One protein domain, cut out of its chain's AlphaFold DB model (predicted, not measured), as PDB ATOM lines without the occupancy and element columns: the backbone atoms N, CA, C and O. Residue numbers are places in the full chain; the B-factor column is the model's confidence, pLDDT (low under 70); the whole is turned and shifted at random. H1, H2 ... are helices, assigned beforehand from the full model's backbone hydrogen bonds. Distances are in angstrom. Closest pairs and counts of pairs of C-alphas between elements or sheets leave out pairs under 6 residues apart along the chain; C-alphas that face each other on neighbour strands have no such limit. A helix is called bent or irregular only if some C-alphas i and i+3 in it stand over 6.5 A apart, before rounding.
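Overview. This is residues 2 to 142 of the 384 residues of an uncharacterized protein of Mesocestoides corti (UniProt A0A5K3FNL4). Two open V shapes of helices spread in different directions from a loose junction, where the short arm H1b sits in the middle, crossed by the short helix H4 and making a corner with H2 near the first residues of H2. One V is made of H1a and H5, which meet near the junction and splay apart, with residues 128 to 142 of H5 sticking out; the other is made of H2 and H3a, which come closest near the link that joins them, far from H1b, and at the other end of H3a the bent helix H3 turns off at about a right angle into H3b. The printed part has 141 residues with five named helices, in the order H1, H2, H3, H4, H5, and no named strand, and its class is all helix. The whole is loose, with a radius of gyration of the C-alphas of 19.1 A, and the C-alphas span 60 by 44 by 28 A.

Along the chain. H1, residues 2 to 33, was assigned as one helix by its hydrogen bonds but is bent: C-alphas 21 and 24 are 7.8 A apart. Its arm H1a, residues 2 to 21, begins with C-alpha 2 at (534.715, 268.540, 410.761) and is 29.3 A long. Its arm H1b covers residues 24 to 33. H2, residues 38 to 57, is 27.3 A long; it is neither bent nor irregular, but only just: C-alphas 52 and 55 are 6.5 A apart. H3, residues 62 to 95, was also assigned as one helix by its hydrogen bonds but is bent, with C-alphas 78 and 81 at 7.9 A. Its arm H3a, residues 62 to 78, is 24.2 A long, and its arm H3b, residues 81 to 95, begins with C-alpha 81 at (523.498, 289.282, 378.869) and is 21.8 A long. H4 covers residues 99 to 108. H5, residues 115 to 142, is 40.8 A long and ends with C-alpha 142 at (513.881, 249.220, 410.551); it is neither bent nor irregular, but only just: C-alphas 135 and 138 are 6.2 A apart.

Arrangement. H1 is the hub, touching three other helices, and its arms H1a and H1b are about perpendicular at 88 degrees. H1a touches H5, which meets it with residues 115 to 123 alone; the closest C-alphas, of Tyr 16 and Ser 119, are 5.2 A apart, and the two run opposite ways at a steep tilt of 50 degrees. H1b touches H2, with residues 40 to 44 of H2 alone, about perpendicular at 81 degrees; their closest C-alphas, of Leu 32 and Ser 41, are 4.8 A apart. H1b also touches H4, about perpendicular at 81 degrees, with the closest C-alphas, of Tyr 31 and Val 103, 6.4 A apart. H2 and H3a are close but not clearly touching: their closest C-alphas, of Pro 55 and Val 65, are 6.9 A apart, and they run opposite ways at a steep tilt of 42 degrees. H3a and H3b are about perpendicular at 84 degrees. H3b and H4 only just touch, with 3 pairs of C-alphas within 8 A, the closest being Glu 88 and Pro 99 at 6.7 A. Among the pairs that are apart are H3a and H5, and H2 and H4. In H3a and H4 every O i to N i+4 pair is within hydrogen-bond range; in H1a 13 of 16 are, in H1b 5 of 6, in H2 14 of 16, in H3b 10 of 11 and in H5 22 of 24.

Size, cuts and confidence. The two C-alphas farthest apart, of Arg 93 and Arg 142, are 63.2 A from each other. The printed part has no cut. The links from H1 to H2, H2 to H3 and H3 to H4 are tight, and the link from H4 to H5 is short. The mean pLDDT of the printed part is 84.3, and residues 2 to 8 are under 70.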
ATOM      1  N   VAL A   2     533.907 268.131 411.943       51.91
ATOM      2  CA  VAL A   2     534.715 268.540 410.761       51.91
ATOM      3  C   VAL A   2     534.171 268.052 409.398       51.91
ATOM      4  O   VAL A   2     534.291 268.742 408.392       51.91
ATOM      5  N   HIS A   3     533.541 266.872 409.340       54.06
ATOM      6  CA  HIS A   3     533.036 266.327 408.075       54.06
ATOM      7  C   HIS A   3     531.720 266.960 407.591       54.06
ATOM      8  O   HIS A   3     531.483 266.986 406.386       54.06
ATOM      9  N   THR A   4     530.884 267.460 408.510       58.50
ATOM     10  CA  THR A   4     529.601 268.106 408.188       58.50
ATOM     11  C   THR A   4     529.815 269.520 407.656       58.50
ATOM     12  O   THR A   4     529.144 269.914 406.701       58.50
ATOM     13  N   ASP A   5     530.819 270.223 408.179       61.25
ATOM     14  CA  ASP A   5     531.136 271.600 407.785       61.25
ATOM     15  C   ASP A   5     531.684 271.652 406.349       61.25
ATOM     16  O   ASP A   5     531.214 272.433 405.526       61.25
ATOM     17  N   LEU A   6     532.559 270.709 405.981       66.25
ATOM     18  CA  LEU A   6     533.080 270.578 404.611       66.25
ATOM     19  C   LEU A   6     531.984 270.284 403.574       66.25
ATOM     20  O   LEU A   6     532.034 270.773 402.445       66.25
ATOM     21  N   THR A   7     530.988 269.466 403.929       68.31
ATOM     22  CA  THR A   7     529.850 269.218 403.031       68.31
ATOM     23  C   THR A   7     528.936 270.430 402.928       68.31
ATOM     24  O   THR A   7     528.429 270.710 401.844       68.31
ATOM     25  N   GLN A   8     528.763 271.170 404.025       69.25
ATOM     26  CA  GLN A   8     527.957 272.385 404.068       69.25
ATOM     27  C   GLN A   8     528.563 273.485 403.195       69.25
ATOM     28  O   GLN A   8     527.857 274.053 402.363       69.25
ATOM     29  N   GLU A   9     529.868 273.720 403.309       77.12
ATOM     30  CA  GLU A   9     530.580 274.674 402.458       77.12
ATOM     31  C   GLU A   9     530.499 274.281 400.983       77.12
ATOM     32  O   GLU A   9     530.301 275.135 400.126       77.12
ATOM     33  N   ARG A  10     530.581 272.984 400.659       81.50
ATOM     34  CA  ARG A  10     530.474 272.523 399.272       81.50
ATOM     35  C   ARG A  10     529.091 272.774 398.671       81.50
ATOM     36  O   ARG A  10     529.013 273.313 397.574       81.50
ATOM     37  N   PHE A  11     528.013 272.425 399.380       80.75
ATOM     38  CA  PHE A  11     526.652 272.690 398.897       80.75
ATOM     39  C   PHE A  11     526.368 274.185 398.775       80.75
ATOM     40  O   PHE A  11     525.730 274.601 397.812       80.75
ATOM     41  N   TYR A  12     526.863 274.982 399.722       85.06
ATOM     42  CA  TYR A  12     526.779 276.434 399.647       85.06
ATOM     43  C   TYR A  12     527.525 276.975 398.425       85.06
ATOM     44  O   TYR A  12     526.941 277.722 397.651       85.06
ATOM     45  N   ASN A  13     528.770 276.552 398.198       85.69
ATOM     46  CA  ASN A  13     529.581 277.008 397.070       85.69
ATOM     47  C   ASN A  13     528.976 276.607 395.717       85.69
ATOM     48  O   ASN A  13     528.946 277.420 394.795       85.69
ATOM     49  N   ASP A  14     528.452 275.383 395.604       86.25
ATOM     50  CA  ASP A  14     527.786 274.905 394.390       86.25
ATOM     51  C   ASP A  14     526.476 275.677 394.143       86.25
ATOM     52  O   ASP A  14     526.217 276.126 393.023       86.25
ATOM     53  N   ALA A  15     525.669 275.895 395.189       84.88
ATOM     54  CA  ALA A  15     524.461 276.712 395.100       84.88
ATOM     55  C   ALA A  15     524.809 278.156 394.718       84.88
ATOM     56  O   ALA A  15     524.254 278.690 393.763       84.88
ATOM     57  N   TYR A  16     525.777 278.771 395.389       87.44
ATOM     58  CA  TYR A  16     526.247 280.122 395.104       87.44
ATOM     59  C   TYR A  16     526.755 280.261 393.662       87.44
ATOM     60  O   TYR A  16     526.421 281.227 392.983       87.44
ATOM     61  N   ALA A  17     527.494 279.282 393.131       87.56
ATOM     62  CA  ALA A  17     527.964 279.302 391.743       87.56
ATOM     63  C   ALA A  17     526.810 279.268 390.722       87.56
ATOM     64  O   ALA A  17     526.857 279.945 389.692       87.56
ATOM     65  N   VAL A  18     525.751 278.504 391.000       85.50
ATOM     66  CA  VAL A  18     524.562 278.468 390.139       85.50
ATOM     67  C   VAL A  18     523.742 279.747 390.293       85.50
ATOM     68  O   VAL A  18     523.357 280.348 389.292       85.50
ATOM     69  N   LEU A  19     523.496 280.193 391.525       85.50
ATOM     70  CA  LEU A  19     522.680 281.372 391.794       85.50
ATOM     71  C   LEU A  19     523.358 282.666 391.339       85.50
ATOM     72  O   LEU A  19     522.676 283.512 390.775       85.50
ATOM     73  N   SER A  20     524.676 282.808 391.493       86.06
ATOM     74  CA  SER A  20     525.433 283.979 391.012       86.06
ATOM     75  C   SER A  20     525.285 284.175 389.504       86.06
ATOM     76  O   SER A  20     525.092 285.287 389.022       86.06
ATOM     77  N   ASN A  21     525.251 283.079 388.741       86.00
ATOM     78  CA  ASN A  21     525.001 283.122 387.303       86.00
ATOM     79  C   ASN A  21     523.610 283.664 386.934       86.00
ATOM     80  O   ASN A  21     523.424 284.128 385.805       86.00
ATOM     81  N   TRP A  22     522.649 283.587 387.853       84.50
ATOM     82  CA  TRP A  22     521.267 284.031 387.675       84.50
ATOM     83  C   TRP A  22     520.890 285.207 388.577       84.50
ATOM     84  O   TRP A  22     519.741 285.643 388.533       84.50
ATOM     85  N   GLU A  23     521.843 285.755 389.335       84.81
ATOM     86  CA  GLU A  23     521.637 286.783 390.361       84.81
ATOM     87  C   GLU A  23     520.805 287.938 389.817       84.81
ATOM     88  O   GLU A  23     519.780 288.307 390.389       84.81
ATOM     89  N   GLY A  24     521.209 288.444 388.648       80.50
ATOM     90  CA  GLY A  24     520.517 289.524 387.966       80.50
ATOM     91  C   GLY A  24     519.023 289.243 387.853       80.50
ATOM     92  O   GLY A  24     518.227 290.038 388.331       80.50
ATOM     93  N   ILE A  25     518.637 288.098 387.296       84.50
ATOM     94  CA  ILE A  25     517.237 287.735 387.043       84.50
ATOM     95  C   ILE A  25     516.497 287.407 388.345       84.50
ATOM     96  O   ILE A  25     515.373 287.874 388.535       84.50
ATOM     97  N   LEU A  26     517.129 286.647 389.243       85.25
ATOM     98  CA  LEU A  26     516.538 286.215 390.511       85.25
ATOM     99  C   LEU A  26     516.114 287.411 391.367       85.25
ATOM    100  O   LEU A  26     514.967 287.458 391.799       85.25
ATOM    101  N   LEU A  27     516.976 288.422 391.503       85.75
ATOM    102  CA  LEU A  27     516.669 289.616 392.296       85.75
ATOM    103  C   LEU A  27     515.513 290.447 391.706       85.75
ATOM    104  O   LEU A  27     514.729 291.030 392.457       85.75
ATOM    105  N   ARG A  28     515.352 290.495 390.369       87.12
ATOM    106  CA  ARG A  28     514.182 291.166 389.751       87.12
ATOM    107  C   ARG A  28     512.904 290.385 390.031       87.12
ATOM    108  O   ARG A  28     511.889 290.996 390.354       87.12
ATOM    109  N   ILE A  29     512.944 289.060 389.884       87.75
ATOM    110  CA  ILE A  29     511.785 288.200 390.158       87.75
ATOM    111  C   ILE A  29     511.379 288.340 391.625       87.75
ATOM    112  O   ILE A  29     510.200 288.540 391.906       87.75
ATOM    113  N   GLU A  30     512.343 288.315 392.542       88.38
ATOM    114  CA  GLU A  30     512.095 288.508 393.966       88.38
ATOM    115  C   GLU A  30     511.453 289.870 394.249       88.38
ATOM    116  O   GLU A  30     510.379 289.922 394.842       88.38
ATOM    117  N   TYR A  31     512.018 290.971 393.738       87.62
ATOM    118  CA  TYR A  31     511.420 292.302 393.901       87.62
ATOM    119  C   TYR A  31     509.964 292.365 393.408       87.62
ATOM    120  O   TYR A  31     509.109 292.969 394.063       87.62
ATOM    121  N   LEU A  32     509.670 291.738 392.265       86.25
ATOM    122  CA  LEU A  32     508.320 291.693 391.696       86.25
ATOM    123  C   LEU A  32     507.365 290.834 392.540       86.25
ATOM    124  O   LEU A  32     506.193 291.183 392.675       86.25
ATOM    125  N   LEU A  33     507.860 289.756 393.151       87.12
ATOM    126  CA  LEU A  33     507.098 288.897 394.063       87.12
ATOM    127  C   LEU A  33     506.753 289.576 395.397       87.12
ATOM    128  O   LEU A  33     505.805 289.159 396.062       87.12
ATOM    129  N   LEU A  34     507.474 290.630 395.793       85.50
ATOM    130  CA  LEU A  34     507.196 291.396 397.018       85.50
ATOM    131  C   LEU A  34     506.035 292.399 396.866       85.50
ATOM    132  O   LEU A  34     505.592 292.997 397.851       85.50
ATOM    133  N   TYR A  35     505.528 292.608 395.645       84.19
ATOM    134  CA  TYR A  35     504.439 293.545 395.331       84.19
ATOM    135  C   TYR A  35     504.677 294.994 395.797       84.19
ATOM    136  O   TYR A  35     503.721 295.745 396.006       84.19
ATOM    137  N   LYS A  36     505.939 295.434 395.935       80.94
ATOM    138  CA  LYS A  36     506.274 296.793 396.416       80.94
ATOM    139  C   LYS A  36     505.667 297.894 395.558       80.94
ATOM    140  O   LYS A  36     505.137 298.877 396.070       80.94
ATOM    141  N   LYS A  37     505.730 297.716 394.240       82.69
ATOM    142  CA  LYS A  37     505.021 298.565 393.286       82.69
ATOM    143  C   LYS A  37     503.915 297.759 392.638       82.69
ATOM    144  O   LYS A  37     504.181 296.784 391.937       82.69
ATOM    145  N   PHE A  38     502.682 298.211 392.840       82.56
ATOM    146  CA  PHE A  38     501.494 297.507 392.374       82.56
ATOM    147  C   PHE A  38     501.514 297.271 390.859       82.56
ATOM    148  O   PHE A  38     501.364 296.139 390.423       82.56
ATOM    149  N   PHE A  39     501.779 298.304 390.056       85.12
ATOM    150  CA  PHE A  39     501.731 298.202 388.592       85.12
ATOM    151  C   PHE A  39     502.729 297.204 387.973       85.12
ATOM    152  O   PHE A  39     502.269 296.315 387.257       85.12
ATOM    153  N   PRO A  40     504.056 297.283 388.214       84.44
ATOM    154  CA  PRO A  40     504.998 296.330 387.623       84.44
ATOM    155  C   PRO A  40     504.798 294.908 388.162       84.44
ATOM    156  O   PRO A  40     504.880 293.954 387.392       84.44
ATOM    157  N   SER A  41     504.452 294.757 389.443       87.44
ATOM    158  CA  SER A  41     504.192 293.441 390.045       87.44
ATOM    159  C   SER A  41     502.909 292.811 389.492       87.44
ATOM    160  O   SER A  41     502.878 291.624 389.184       87.44
ATOM    161  N   PHE A  42     501.862 293.613 389.275       87.94
ATOM    162  CA  PHE A  42     500.622 293.169 388.638       87.94
ATOM    163  C   PHE A  42     500.827 292.817 387.159       87.94
ATOM    164  O   PHE A  42     500.306 291.809 386.688       87.94
ATOM    165  N   ALA A  43     501.616 293.604 386.423       88.50
ATOM    166  CA  ALA A  43     501.968 293.283 385.042       88.50
ATOM    167  C   ALA A  43     502.750 291.962 384.958       88.50
ATOM    168  O   ALA A  43     502.420 291.110 384.136       88.50
ATOM    169  N   PHE A  44     503.731 291.761 385.843       89.56
ATOM    170  CA  PHE A  44     504.455 290.495 385.967       89.56
ATOM    171  C   PHE A  44     503.511 289.329 386.283       89.56
ATOM    172  O   PHE A  44     503.544 288.315 385.585       89.56
ATOM    173  N   PHE A  45     502.607 289.501 387.254       91.69
ATOM    174  CA  PHE A  45     501.575 288.519 387.586       91.69
ATOM    175  C   PHE A  45     500.749 288.140 386.349       91.69
ATOM    176  O   PHE A  45     500.623 286.960 386.032       91.69
ATOM    177  N   LEU A  46     500.242 289.122 385.597       91.81
ATOM    178  CA  LEU A  46     499.473 288.859 384.379       91.81
ATOM    179  C   LEU A  46     500.291 288.131 383.309       91.81
ATOM    180  O   LEU A  46     499.768 287.215 382.683       91.81
ATOM    181  N   ILE A  47     501.556 288.499 383.103       91.75
ATOM    182  CA  ILE A  47     502.431 287.824 382.134       91.75
ATOM    183  C   ILE A  47     502.608 286.352 382.509       91.75
ATOM    184  O   ILE A  47     502.463 285.485 381.646       91.75
ATOM    185  N   VAL A  48     502.873 286.054 383.784       92.62
ATOM    186  CA  VAL A  48     503.018 284.678 384.280       92.62
ATOM    187  C   VAL A  48     501.721 283.892 384.076       92.62
ATOM    188  O   VAL A  48     501.756 282.776 383.553       92.62
ATOM    189  N   GLN A  49     500.572 284.495 384.392       92.88
ATOM    190  CA  GLN A  49     499.262 283.871 384.199       92.88
ATOM    191  C   GLN A  49     498.969 283.588 382.723       92.88
ATOM    192  O   GLN A  49     498.608 282.468 382.365       92.88
ATOM    193  N   VAL A  50     499.167 284.568 381.839       93.00
ATOM    194  CA  VAL A  50     498.971 284.390 380.393       93.00
ATOM    195  C   VAL A  50     499.903 283.303 379.860       93.00
ATOM    196  O   VAL A  50     499.457 282.426 379.126       93.00
ATOM    197  N   THR A  51     501.173 283.309 380.270       90.69
ATOM    198  CA  THR A  51     502.159 282.304 379.845       90.69
ATOM    199  C   THR A  51     501.748 280.894 380.266       90.69
ATOM    200  O   THR A  51     501.906 279.962 379.482       90.69
ATOM    201  N   PHE A  52     501.176 280.732 381.463       90.69
ATOM    202  CA  PHE A  52     500.647 279.449 381.927       90.69
ATOM    203  C   PHE A  52     499.403 279.008 381.141       90.69
ATOM    204  O   PHE A  52     499.290 277.848 380.747       90.69
ATOM    205  N   TRP A  53     498.472 279.929 380.894       91.81
ATOM    206  CA  TRP A  53     497.201 279.612 380.248       91.81
ATOM    207  C   TRP A  53     497.316 279.392 378.737       91.81
ATOM    208  O   TRP A  53     496.530 278.626 378.187       91.81
ATOM    209  N   VAL A  54     498.284 280.007 378.047       91.75
ATOM    210  CA  VAL A  54     498.461 279.855 376.590       91.75
ATOM    211  C   VAL A  54     498.600 278.381 376.170       91.75
ATOM    212  O   VAL A  54     497.831 277.949 375.310       91.75
ATOM    213  N   PRO A  55     499.489 277.562 376.770       88.38
ATOM    214  CA  PRO A  55     499.563 276.137 376.463       88.38
ATOM    215  C   PRO A  55     498.285 275.354 376.758       88.38
ATOM    216  O   PRO A  55     497.954 274.436 376.006       88.38
ATOM    217  N   VAL A  56     497.574 275.722 377.828       88.25
ATOM    218  CA  VAL A  56     496.319 275.079 378.241       88.25
ATOM    219  C   VAL A  56     495.215 275.371 377.225       88.25
ATOM    220  O   VAL A  56     494.574 274.445 376.733       88.25
ATOM    221  N   PHE A  57     495.043 276.638 376.833       89.06
ATOM    222  CA  PHE A  57     494.064 277.048 375.822       89.06
ATOM    223  C   PHE A  57     494.349 276.445 374.447       89.06
ATOM    224  O   PHE A  57     493.421 276.074 373.732       89.06
ATOM    225  N   LEU A  58     495.626 276.331 374.080       89.88
ATOM    226  CA  LEU A  58     496.050 275.727 372.817       89.88
ATOM    227  C   LEU A  58     496.078 274.190 372.858       89.88
ATOM    228  O   LEU A  58     496.408 273.577 371.845       89.88
ATOM    229  N   GLN A  59     495.751 273.573 374.002       88.12
ATOM    230  CA  GLN A  59     495.789 272.121 374.223       88.12
ATOM    231  C   GLN A  59     497.113 271.486 373.763       88.12
ATOM    232  O   GLN A  59     497.146 270.416 373.150       88.12
ATOM    233  N   LEU A  60     498.229 272.173 374.030       87.88
ATOM    234  CA  LEU A  60     499.549 271.698 373.629       87.88
ATOM    235  C   LEU A  60     499.906 270.410 374.375       87.88
ATOM    236  O   LEU A  60     499.612 270.238 375.558       87.88
ATOM    237  N   ASN A  61     500.604 269.504 373.690       88.50
ATOM    238  CA  ASN A  61     501.093 268.276 374.309       88.50
ATOM    239  C   ASN A  61     502.056 268.608 375.466       88.50
ATOM    240  O   ASN A  61     502.982 269.399 375.287       88.50
ATOM    241  N   LYS A  62     501.895 267.947 376.622       86.19
ATOM    242  CA  LYS A  62     502.756 268.092 377.812       86.19
ATOM    243  C   LYS A  62     504.251 268.014 377.459       86.19
ATOM    244  O   LYS A  62     505.031 268.852 377.904       86.19
ATOM    245  N   ALA A  63     504.647 267.079 376.591       87.44
ATOM    246  CA  ALA A  63     506.037 266.948 376.143       87.44
ATOM    247  C   ALA A  63     506.512 268.151 375.310       87.44
ATOM    248  O   ALA A  63     507.643 268.605 375.464       87.44
ATOM    249  N   PHE A  64     505.637 268.693 374.460       88.69
ATOM    250  CA  PHE A  64     505.925 269.891 373.672       88.69
ATOM    251  C   PHE A  64     506.077 271.125 374.566       88.69
ATOM    252  O   PHE A  64     506.992 271.919 374.359       88.69
ATOM    253  N   VAL A  65     505.232 271.261 375.593       88.75
ATOM    254  CA  VAL A  65     505.332 272.343 376.582       88.75
ATOM    255  C   VAL A  65     506.659 272.264 377.327       88.75
ATOM    256  O   VAL A  65     507.395 273.244 377.353       88.75
ATOM    257  N   VAL A  66     507.017 271.089 377.854       89.75
ATOM    258  CA  VAL A  66     508.298 270.886 378.549       89.75
ATOM    259  C   VAL A  66     509.479 271.191 377.626       89.75
ATOM    260  O   VAL A  66     510.377 271.934 378.014       89.75
ATOM    261  N   ALA A  67     509.466 270.692 376.387       91.56
ATOM    262  CA  ALA A  67     510.520 270.968 375.414       91.56
ATOM    263  C   ALA A  67     510.630 272.465 375.081       91.56
ATOM    264  O   ALA A  67     511.737 272.995 374.974       91.56
ATOM    265  N   THR A  68     509.498 273.163 374.961       89.75
ATOM    266  CA  THR A  68     509.458 274.610 374.714       89.75
ATOM    267  C   THR A  68     510.005 275.382 375.912       89.75
ATOM    268  O   THR A  68     510.849 276.253 375.726       89.75
ATOM    269  N   CYS A  69     509.606 275.033 377.138       89.12
ATOM    270  CA  CYS A  69     510.131 275.644 378.360       89.12
ATOM    271  C   CYS A  69     511.642 275.427 378.504       89.12
ATOM    272  O   CYS A  69     512.360 276.376 378.799       89.12
ATOM    273  N   LEU A  70     512.140 274.215 378.243       90.44
ATOM    274  CA  LEU A  70     513.577 273.922 378.255       90.44
ATOM    275  C   LEU A  70     514.328 274.702 377.172       90.44
ATOM    276  O   LEU A  70     515.405 275.231 377.432       90.44
ATOM    277  N   SER A  71     513.748 274.816 375.977       91.12
ATOM    278  CA  SER A  71     514.331 275.598 374.884       91.12
ATOM    279  C   SER A  71     514.388 277.084 375.235       91.12
ATOM    280  O   SER A  71     515.414 277.721 375.026       91.12
ATOM    281  N   LEU A  72     513.319 277.634 375.818       89.75
ATOM    282  CA  LEU A  72     513.286 279.011 376.310       89.75
ATOM    283  C   LEU A  72     514.286 279.225 377.446       89.75
ATOM    284  O   LEU A  72     514.991 280.225 377.427       89.75
ATOM    285  N   ALA A  73     514.401 278.290 378.391       87.94
ATOM    286  CA  ALA A  73     515.380 278.365 379.472       87.94
ATOM    287  C   ALA A  73     516.818 278.358 378.935       87.94
ATOM    288  O   ALA A  73     517.624 279.184 379.350       87.94
ATOM    289  N   ALA A  74     517.122 277.497 377.960       89.94
ATOM    290  CA  ALA A  74     518.423 277.482 377.295       89.94
ATOM    291  C   ALA A  74     518.684 278.789 376.530       89.94
ATOM    292  O   ALA A  74     519.763 279.363 376.638       89.94
ATOM    293  N   LEU A  75     517.695 279.306 375.794       88.38
ATOM    294  CA  LEU A  75     517.810 280.592 375.099       88.38
ATOM    295  C   LEU A  75     518.001 281.760 376.071       88.38
ATOM    296  O   LEU A  75     518.764 282.674 375.771       88.38
ATOM    297  N   LEU A  76     517.332 281.735 377.225       86.81
ATOM    298  CA  LEU A  76     517.520 282.718 378.285       86.81
ATOM    299  C   LEU A  76     518.914 282.609 378.890       86.81
ATOM    300  O   LEU A  76     519.550 283.638 379.067       86.81
ATOM    301  N   ASP A  77     519.423 281.407 379.147       87.25
ATOM    302  CA  ASP A  77     520.769 281.228 379.694       87.25
ATOM    303  C   ASP A  77     521.852 281.723 378.720       87.25
ATOM    304  O   ASP A  77     522.729 282.502 379.095       87.25
ATOM    305  N   LEU A  78     521.733 281.369 377.434       87.62
ATOM    306  CA  LEU A  78     522.637 281.843 376.380       87.62
ATOM    307  C   LEU A  78     522.495 283.352 376.128       87.62
ATOM    308  O   LEU A  78     523.468 284.034 375.809       87.62
ATOM    309  N   GLY A  79     521.269 283.865 376.223       83.44
ATOM    310  CA  GLY A  79     520.904 285.222 375.844       83.44
ATOM    311  C   GLY A  79     520.864 286.222 376.994       83.44
ATOM    312  O   GLY A  79     520.676 287.402 376.717       83.44
ATOM    313  N   LYS A  80     521.036 285.816 378.259       82.81
ATOM    314  CA  LYS A  80     520.755 286.662 379.439       82.81
ATOM    315  C   LYS A  80     521.450 288.018 379.400       82.81
ATOM    316  O   LYS A  80     520.822 289.030 379.689       82.81
ATOM    317  N   ASN A  81     522.700 288.055 378.941       84.81
ATOM    318  CA  ASN A  81     523.498 289.282 378.869       84.81
ATOM    319  C   ASN A  81     522.965 290.296 377.842       84.81
ATOM    320  O   ASN A  81     523.311 291.469 377.918       84.81
ATOM    321  N   TRP A  82     522.144 289.861 376.884       85.56
ATOM    322  CA  TRP A  82     521.525 290.714 375.865       85.56
ATOM    323  C   TRP A  82     520.016 290.892 376.085       85.56
ATOM    324  O   TRP A  82     519.497 292.000 375.975       85.56
ATOM    325  N   VAL A  83     519.314 289.817 376.448       83.69
ATOM    326  CA  VAL A  83     517.865 289.810 376.681       83.69
ATOM    327  C   VAL A  83     517.501 290.641 377.905       83.69
ATOM    328  O   VAL A  83     516.531 291.392 377.847       83.69
ATOM    329  N   LEU A  84     518.274 290.542 378.994       83.06
ATOM    330  CA  LEU A  84     518.003 291.298 380.215       83.06
ATOM    331  C   LEU A  84     518.071 292.818 379.977       83.06
ATOM    332  O   LEU A  84     517.050 293.465 380.207       83.06
ATOM    333  N   PRO A  85     519.168 293.404 379.453       83.81
ATOM    334  CA  PRO A  85     519.204 294.846 379.202       83.81
ATOM    335  C   PRO A  85     518.161 295.286 378.167       83.81
ATOM    336  O   PRO A  85     517.531 296.321 378.346       83.81
ATOM    337  N   MET A  86     517.892 294.479 377.132       86.06
ATOM    338  CA  MET A  86     516.843 294.793 376.154       86.06
ATOM    339  C   MET A  86     515.444 294.847 376.790       86.06
ATOM    340  O   MET A  86     514.643 295.724 376.456       86.06
ATOM    341  N   ALA A  87     515.136 293.914 377.693       83.25
ATOM    342  CA  ALA A  87     513.874 293.900 378.421       83.25
ATOM    343  C   ALA A  87     513.771 295.088 379.388       83.25
ATOM    344  O   ALA A  87     512.722 295.732 379.445       83.25
ATOM    345  N   GLU A  88     514.851 295.416 380.103       84.50
ATOM    346  CA  GLU A  88     514.903 296.571 381.007       84.50
ATOM    347  C   GLU A  88     514.703 297.889 380.243       84.50
ATOM    348  O   GLU A  88     513.853 298.692 380.630       84.50
ATOM    349  N   ASP A  89     515.377 298.072 379.105       85.44
ATOM    350  CA  ASP A  89     515.217 299.249 378.246       85.44
ATOM    351  C   ASP A  89     513.784 299.381 377.714       85.44
ATOM    352  O   ASP A  89     513.214 300.478 377.667       85.44
ATOM    353  N   PHE A  90     513.168 298.262 377.325       84.00
ATOM    354  CA  PHE A  90     511.780 298.239 376.872       84.00
ATOM    355  C   PHE A  90     510.802 298.616 377.995       84.00
ATOM    356  O   PHE A  90     509.886 299.420 377.779       84.00
ATOM    357  N   ILE A  91     511.000 298.080 379.201       83.38
ATOM    358  CA  ILE A  91     510.179 298.397 380.378       83.38
ATOM    359  C   ILE A  91     510.346 299.869 380.756       83.38
ATOM    360  O   ILE A  91     509.348 300.576 380.911       83.38
ATOM    361  N   HIS A  92     511.581 300.364 380.815       85.12
ATOM    362  CA  HIS A  92     511.869 301.758 381.127       85.12
ATOM    363  C   HIS A  92     511.237 302.701 380.099       85.12
ATOM    364  O   HIS A  92     510.593 303.684 380.461       85.12
ATOM    365  N   ARG A  93     511.324 302.382 378.805       84.69
ATOM    366  CA  ARG A  93     510.718 303.204 377.751       84.69
ATOM    367  C   ARG A  93     509.188 303.190 377.775       84.69
ATOM    368  O   ARG A  93     508.574 304.192 377.421       84.69
ATOM    369  N   SER A  94     508.576 302.065 378.140       81.25
ATOM    370  CA  SER A  94     507.116 301.902 378.130       81.25
ATOM    371  C   SER A  94     506.437 302.419 379.398       81.25
ATOM    372  O   SER A  94     505.337 302.960 379.318       81.25
ATOM    373  N   THR A  95     507.081 302.277 380.555       78.81
ATOM    374  CA  THR A  95     506.480 302.575 381.867       78.81
ATOM    375  C   THR A  95     507.233 303.630 382.675       78.81
ATOM    376  O   THR A  95     506.718 304.092 383.689       78.81
ATOM    377  N   GLY A  96     508.441 304.023 382.258       80.31
ATOM    378  CA  GLY A  96     509.325 304.901 383.035       80.31
ATOM    379  C   GLY A  96     509.918 304.236 384.283       80.31
ATOM    380  O   GLY A  96     510.526 304.918 385.105       80.31
ATOM    381  N   PHE A  97     509.717 302.928 384.462       82.94
ATOM    382  CA  PHE A  97     510.218 302.166 385.601       82.94
ATOM    383  C   PHE A  97     511.622 301.626 385.310       82.94
ATOM    384  O   PHE A  97     511.818 300.927 384.320       82.94
ATOM    385  N   ASP A  98     512.581 301.935 386.185       86.00
ATOM    386  CA  ASP A  98     513.944 301.403 386.127       86.00
ATOM    387  C   ASP A  98     514.090 300.230 387.122       86.00
ATOM    388  O   ASP A  98     514.295 300.462 388.320       86.00
ATOM    389  N   PRO A  99     513.969 298.969 386.659       80.69
ATOM    390  CA  PRO A  99     514.078 297.796 387.527       80.69
ATOM    391  C   PRO A  99     515.461 297.682 388.173       80.69
ATOM    392  O   PRO A  99     515.564 297.292 389.333       80.69
ATOM    393  N   SER A 100     516.519 298.063 387.457       83.12
ATOM    394  CA  SER A 100     517.897 297.962 387.935       83.12
ATOM    395  C   SER A 100     518.154 298.889 389.124       83.12
ATOM    396  O   SER A 100     518.796 298.492 390.098       83.12
ATOM    397  N   ARG A 101     517.631 300.118 389.082       85.44
ATOM    398  CA  ARG A 101     517.758 301.076 390.190       85.44
ATOM    399  C   ARG A 101     516.933 300.676 391.410       85.44
ATOM    400  O   ARG A 101     517.397 300.820 392.537       85.44
ATOM    401  N   GLU A 102     515.714 300.205 391.189       84.12
ATOM    402  CA  GLU A 102     514.760 299.893 392.258       84.12
ATOM    403  C   GLU A 102     515.141 298.619 393.012       84.12
ATOM    404  O   GLU A 102     515.044 298.581 394.237       84.12
ATOM    405  N   VAL A 103     515.658 297.613 392.299       84.94
ATOM    406  CA  VAL A 103     516.233 296.410 392.913       84.94
ATOM    407  C   VAL A 103     517.458 296.767 393.752       84.94
ATOM    408  O   VAL A 103     517.552 296.310 394.885       84.94
ATOM    409  N   LYS A 104     518.360 297.627 393.252       84.38
ATOM    410  CA  LYS A 104     519.523 298.090 394.030       84.38
ATOM    411  C   LYS A 104     519.109 298.826 395.301       84.38
ATOM    412  O   LYS A 104     519.577 298.477 396.372       84.38
ATOM    413  N   ALA A 105     518.179 299.774 395.196       84.69
ATOM    414  CA  ALA A 105     517.678 300.502 396.362       84.69
ATOM    415  C   ALA A 105     517.043 299.562 397.402       84.69
ATOM    416  O   ALA A 105     517.253 299.726 398.598       84.69
ATOM    417  N   ALA A 106     516.289 298.561 396.948       82.69
ATOM    418  CA  ALA A 106     515.660 297.584 397.825       82.69
ATOM    419  C   ALA A 106     516.656 296.579 398.441       82.69
ATOM    420  O   ALA A 106     516.443 296.143 399.573       82.69
ATOM    421  N   ALA A 107     517.737 296.242 397.733       83.62
ATOM    422  CA  ALA A 107     518.843 295.449 398.267       83.62
ATOM    423  C   ALA A 107     519.646 296.243 399.316       83.62
ATOM    424  O   ALA A 107     519.917 295.726 400.396       83.62
ATOM    425  N   ASP A 108     519.936 297.522 399.053       83.81
ATOM    426  CA  ASP A 108     520.632 298.416 399.993       83.81
ATOM    427  C   ASP A 108     519.839 298.604 401.300       83.81
ATOM    428  O   ASP A 108     520.414 298.694 402.384       83.81
ATOM    429  N   MET A 109     518.505 298.623 401.211       82.94
ATOM    430  CA  MET A 109     517.604 298.696 402.367       82.94
ATOM    431  C   MET A 109     517.431 297.353 403.106       82.94
ATOM    432  O   MET A 109     516.690 297.307 404.086       82.94
ATOM    433  N   LYS A 110     518.102 296.271 402.671       80.19
ATOM    434  CA  LYS A 110     517.945 294.891 403.181       80.19
ATOM    435  C   LYS A 110     516.498 294.382 403.163       80.19
ATOM    436  O   LYS A 110     516.075 293.618 404.025       80.19
ATOM    437  N   GLU A 111     515.715 294.826 402.184       79.38
ATOM    438  CA  GLU A 111     514.313 294.420 402.036       79.38
ATOM    439  C   GLU A 111     514.130 293.253 401.045       79.38
ATOM    440  O   GLU A 111     513.013 292.766 400.876       79.38
ATOM    441  N   ILE A 112     515.196 292.867 400.344       81.69
ATOM    442  CA  ILE A 112     515.309 291.712 399.438       81.69
ATOM    443  C   ILE A 112     516.479 290.882 399.956       81.69
ATOM    444  O   ILE A 112     517.444 291.460 400.466       81.69
ATOM    445  N   TYR A 113     516.418 289.562 399.806       77.69
ATOM    446  CA  TYR A 113     517.544 288.698 400.121       77.69
ATOM    447  C   TYR A 113     518.772 289.079 399.291       77.69
ATOM    448  O   TYR A 113     518.711 289.245 398.069       77.69
ATOM    449  N   ASN A 114     519.919 289.192 399.958       81.50
ATOM    450  CA  ASN A 114     521.190 289.271 399.245       81.50
ATOM    451  C   ASN A 114     521.497 287.910 398.587       81.50
ATOM    452  O   ASN A 114     521.018 286.872 399.043       81.50
ATOM    453  N   LEU A 115     522.336 287.883 397.548       80.31
ATOM    454  CA  LEU A 115     522.726 286.639 396.871       80.31
ATOM    455  C   LEU A 115     523.289 285.598 397.857       80.31
ATOM    456  O   LEU A 115     522.988 284.408 397.757       80.31
ATOM    457  N   GLU A 116     524.078 286.058 398.825       82.75
ATOM    458  CA  GLU A 116     524.642 285.229 399.893       82.75
ATOM    459  C   GLU A 116     523.537 284.601 400.753       82.75
ATOM    460  O   GLU A 116     523.517 283.384 400.940       82.75
ATOM    461  N   GLU A 117     522.549 285.389 401.178       82.31
ATOM    462  CA  GLU A 117     521.402 284.902 401.950       82.31
ATOM    463  C   GLU A 117     520.557 283.918 401.135       82.31
ATOM    464  O   GLU A 117     520.191 282.852 401.632       82.31
ATOM    465  N   LEU A 118     520.300 284.218 399.860       81.12
ATOM    466  CA  LEU A 118     519.535 283.346 398.973       81.12
ATOM    467  C   LEU A 118     520.244 282.000 398.768       81.12
ATOM    468  O   LEU A 118     519.611 280.945 398.820       81.12
ATOM    469  N   SER A 119     521.566 282.021 398.588       83.69
ATOM    470  CA  SER A 119     522.375 280.805 398.474       83.69
ATOM    471  C   SER A 119     522.433 280.013 399.784       83.69
ATOM    472  O   SER A 119     522.357 278.783 399.755       83.69
ATOM    473  N   TYR A 120     522.451 280.696 400.932       85.12
ATOM    474  CA  TYR A 120     522.353 280.070 402.248       85.12
ATOM    475  C   TYR A 120     521.001 279.373 402.445       85.12
ATOM    476  O   TYR A 120     520.968 278.199 402.819       85.12
ATOM    477  N   TYR A 121     519.883 280.035 402.130       83.75
ATOM    478  CA  TYR A 121     518.553 279.425 402.224       83.75
ATOM    479  C   TYR A 121     518.357 278.286 401.219       83.75
ATOM    480  O   TYR A 121     517.775 277.259 401.575       83.75
ATOM    481  N   ALA A 122     518.884 278.415 399.999       83.25
ATOM    482  CA  ALA A 122     518.884 277.328 399.022       83.25
ATOM    483  C   ALA A 122     519.656 276.113 399.560       83.25
ATOM    484  O   ALA A 122     519.118 275.003 399.593       83.25
ATOM    485  N   ALA A 123     520.877 276.320 400.065       84.06
ATOM    486  CA  ALA A 123     521.684 275.266 400.675       84.06
ATOM    487  C   ALA A 123     520.992 274.646 401.904       84.06
ATOM    488  O   ALA A 123     520.982 273.421 402.052       84.06
ATOM    489  N   LYS A 124     520.339 275.460 402.744       84.62
ATOM    490  CA  LYS A 124     519.532 275.000 403.885       84.62
ATOM    491  C   LYS A 124     518.358 274.126 403.430       84.62
ATOM    492  O   LYS A 124     518.128 273.073 404.023       84.62
ATOM    493  N   GLY A 125     517.663 274.503 402.357       84.06
ATOM    494  CA  GLY A 125     516.581 273.711 401.762       84.06
ATOM    495  C   GLY A 125     517.060 272.369 401.196       84.06
ATOM    496  O   GLY A 125     516.443 271.328 401.447       84.06
ATOM    497  N   PHE A 126     518.201 272.357 400.502       84.19
ATOM    498  CA  PHE A 126     518.833 271.116 400.045       84.19
ATOM    499  C   PHE A 126     519.245 270.224 401.217       84.19
ATOM    500  O   PHE A 126     518.962 269.026 401.199       84.19
ATOM    501  N   ARG A 127     519.841 270.794 402.273       83.12
ATOM    502  CA  ARG A 127     520.187 270.055 403.496       83.12
ATOM    503  C   ARG A 127     518.951 269.461 404.152       83.12
ATOM    504  O   ARG A 127     518.990 268.294 404.528       83.12
ATOM    505  N   LEU A 128     517.869 270.224 404.277       86.12
ATOM    506  CA  LEU A 128     516.615 269.721 404.833       86.12
ATOM    507  C   LEU A 128     516.093 268.541 404.007       86.12
ATOM    508  O   LEU A 128     515.724 267.516 404.569       86.12
ATOM    509  N   SER A 129     516.153 268.645 402.680       82.25
ATOM    510  CA  SER A 129     515.737 267.571 401.770       82.25
ATOM    511  C   SER A 129     516.591 266.310 401.941       82.25
ATOM    512  O   SER A 129     516.054 265.211 402.075       82.25
ATOM    513  N   VAL A 130     517.917 266.455 402.002       86.19
ATOM    514  CA  VAL A 130     518.847 265.335 402.233       86.19
ATOM    515  C   VAL A 130     518.666 264.744 403.631       86.19
ATOM    516  O   VAL A 130     518.681 263.526 403.780       86.19
ATOM    517  N   SER A 131     518.460 265.581 404.650       86.69
ATOM    518  CA  SER A 131     518.187 265.149 406.022       86.69
ATOM    519  C   SER A 131     516.903 264.328 406.086       86.69
ATOM    520  O   SER A 131     516.924 263.203 406.573       86.69
ATOM    521  N   LEU A 132     515.816 264.816 405.479       84.81
ATOM    522  CA  LEU A 132     514.563 264.070 405.363       84.81
ATOM    523  C   LEU A 132     514.791 262.720 404.674       84.81
ATOM    524  O   LEU A 132     514.397 261.686 405.207       84.81
ATOM    525  N   MET A 133     515.494 262.693 403.538       85.44
ATOM    526  CA  MET A 133     515.840 261.438 402.857       85.44
ATOM    527  C   MET A 133     516.652 260.490 403.753       85.44
ATOM    528  O   MET A 133     516.391 259.286 403.767       85.44
ATOM    529  N   ASN A 134     517.595 261.024 404.532       85.94
ATOM    530  CA  ASN A 134     518.417 260.267 405.472       85.94
ATOM    531  C   ASN A 134     517.657 259.808 406.717       85.94
ATOM    532  O   ASN A 134     518.095 258.846 407.334       85.94
ATOM    533  N   VAL A 135     516.539 260.436 407.081       85.12
ATOM    534  CA  VAL A 135     515.617 259.946 408.119       85.12
ATOM    535  C   VAL A 135     514.765 258.803 407.565       85.12
ATOM    536  O   VAL A 135     514.605 257.764 408.210       85.12
ATOM    537  N   PHE A 136     514.277 258.935 406.329       82.69
ATOM    538  CA  PHE A 136     513.471 257.896 405.687       82.69
ATOM    539  C   PHE A 136     514.277 256.640 405.322       82.69
ATOM    540  O   PHE A 136     513.738 255.533 405.360       82.69
ATOM    541  N   ALA A 137     515.568 256.774 405.007       83.56
ATOM    542  CA  ALA A 137     516.438 255.654 404.641       83.56
ATOM    543  C   ALA A 137     516.578 254.560 405.735       83.56
ATOM    544  O   ALA A 137     516.314 253.392 405.435       83.56
ATOM    545  N   PRO A 138     516.945 254.864 406.996       81.56
ATOM    546  CA  PRO A 138     516.988 253.885 408.078       81.56
ATOM    547  C   PRO A 138     515.586 253.478 408.542       81.56
ATOM    548  O   PRO A 138     515.398 252.319 408.908       81.56
ATOM    549  N   TYR A 139     514.591 254.372 408.472       78.94
ATOM    550  CA  TYR A 139     513.202 254.042 408.811       78.94
ATOM    551  C   TYR A 139     512.641 252.938 407.902       78.94
ATOM    552  O   TYR A 139     512.046 251.976 408.386       78.94
ATOM    553  N   ARG A 140     512.939 253.002 406.596       84.44
ATOM    554  CA  ARG A 140     512.636 251.932 405.634       84.44
ATOM    555  C   ARG A 140     513.265 250.592 406.026       84.44
ATOM    556  O   ARG A 140     512.634 249.556 405.837       84.44
ATOM    557  N   ASN A 141     514.494 250.601 406.543       84.50
ATOM    558  CA  ASN A 141     515.205 249.375 406.916       84.50
ATOM    559  C   ASN A 141     514.720 248.794 408.254       84.50
ATOM    560  O   ASN A 141     514.699 247.576 408.405       84.50
ATOM    561  N   ARG A 142     514.328 249.643 409.213       85.62
ATOM    562  CA  ARG A 142     513.881 249.220 410.551       85.62
ATOM    563  C   ARG A 142     512.415 248.778 410.573       85.62
ATOM    564  O   ARG A 142     512.093 247.806 411.249       85.62
TER     565      ARG A 142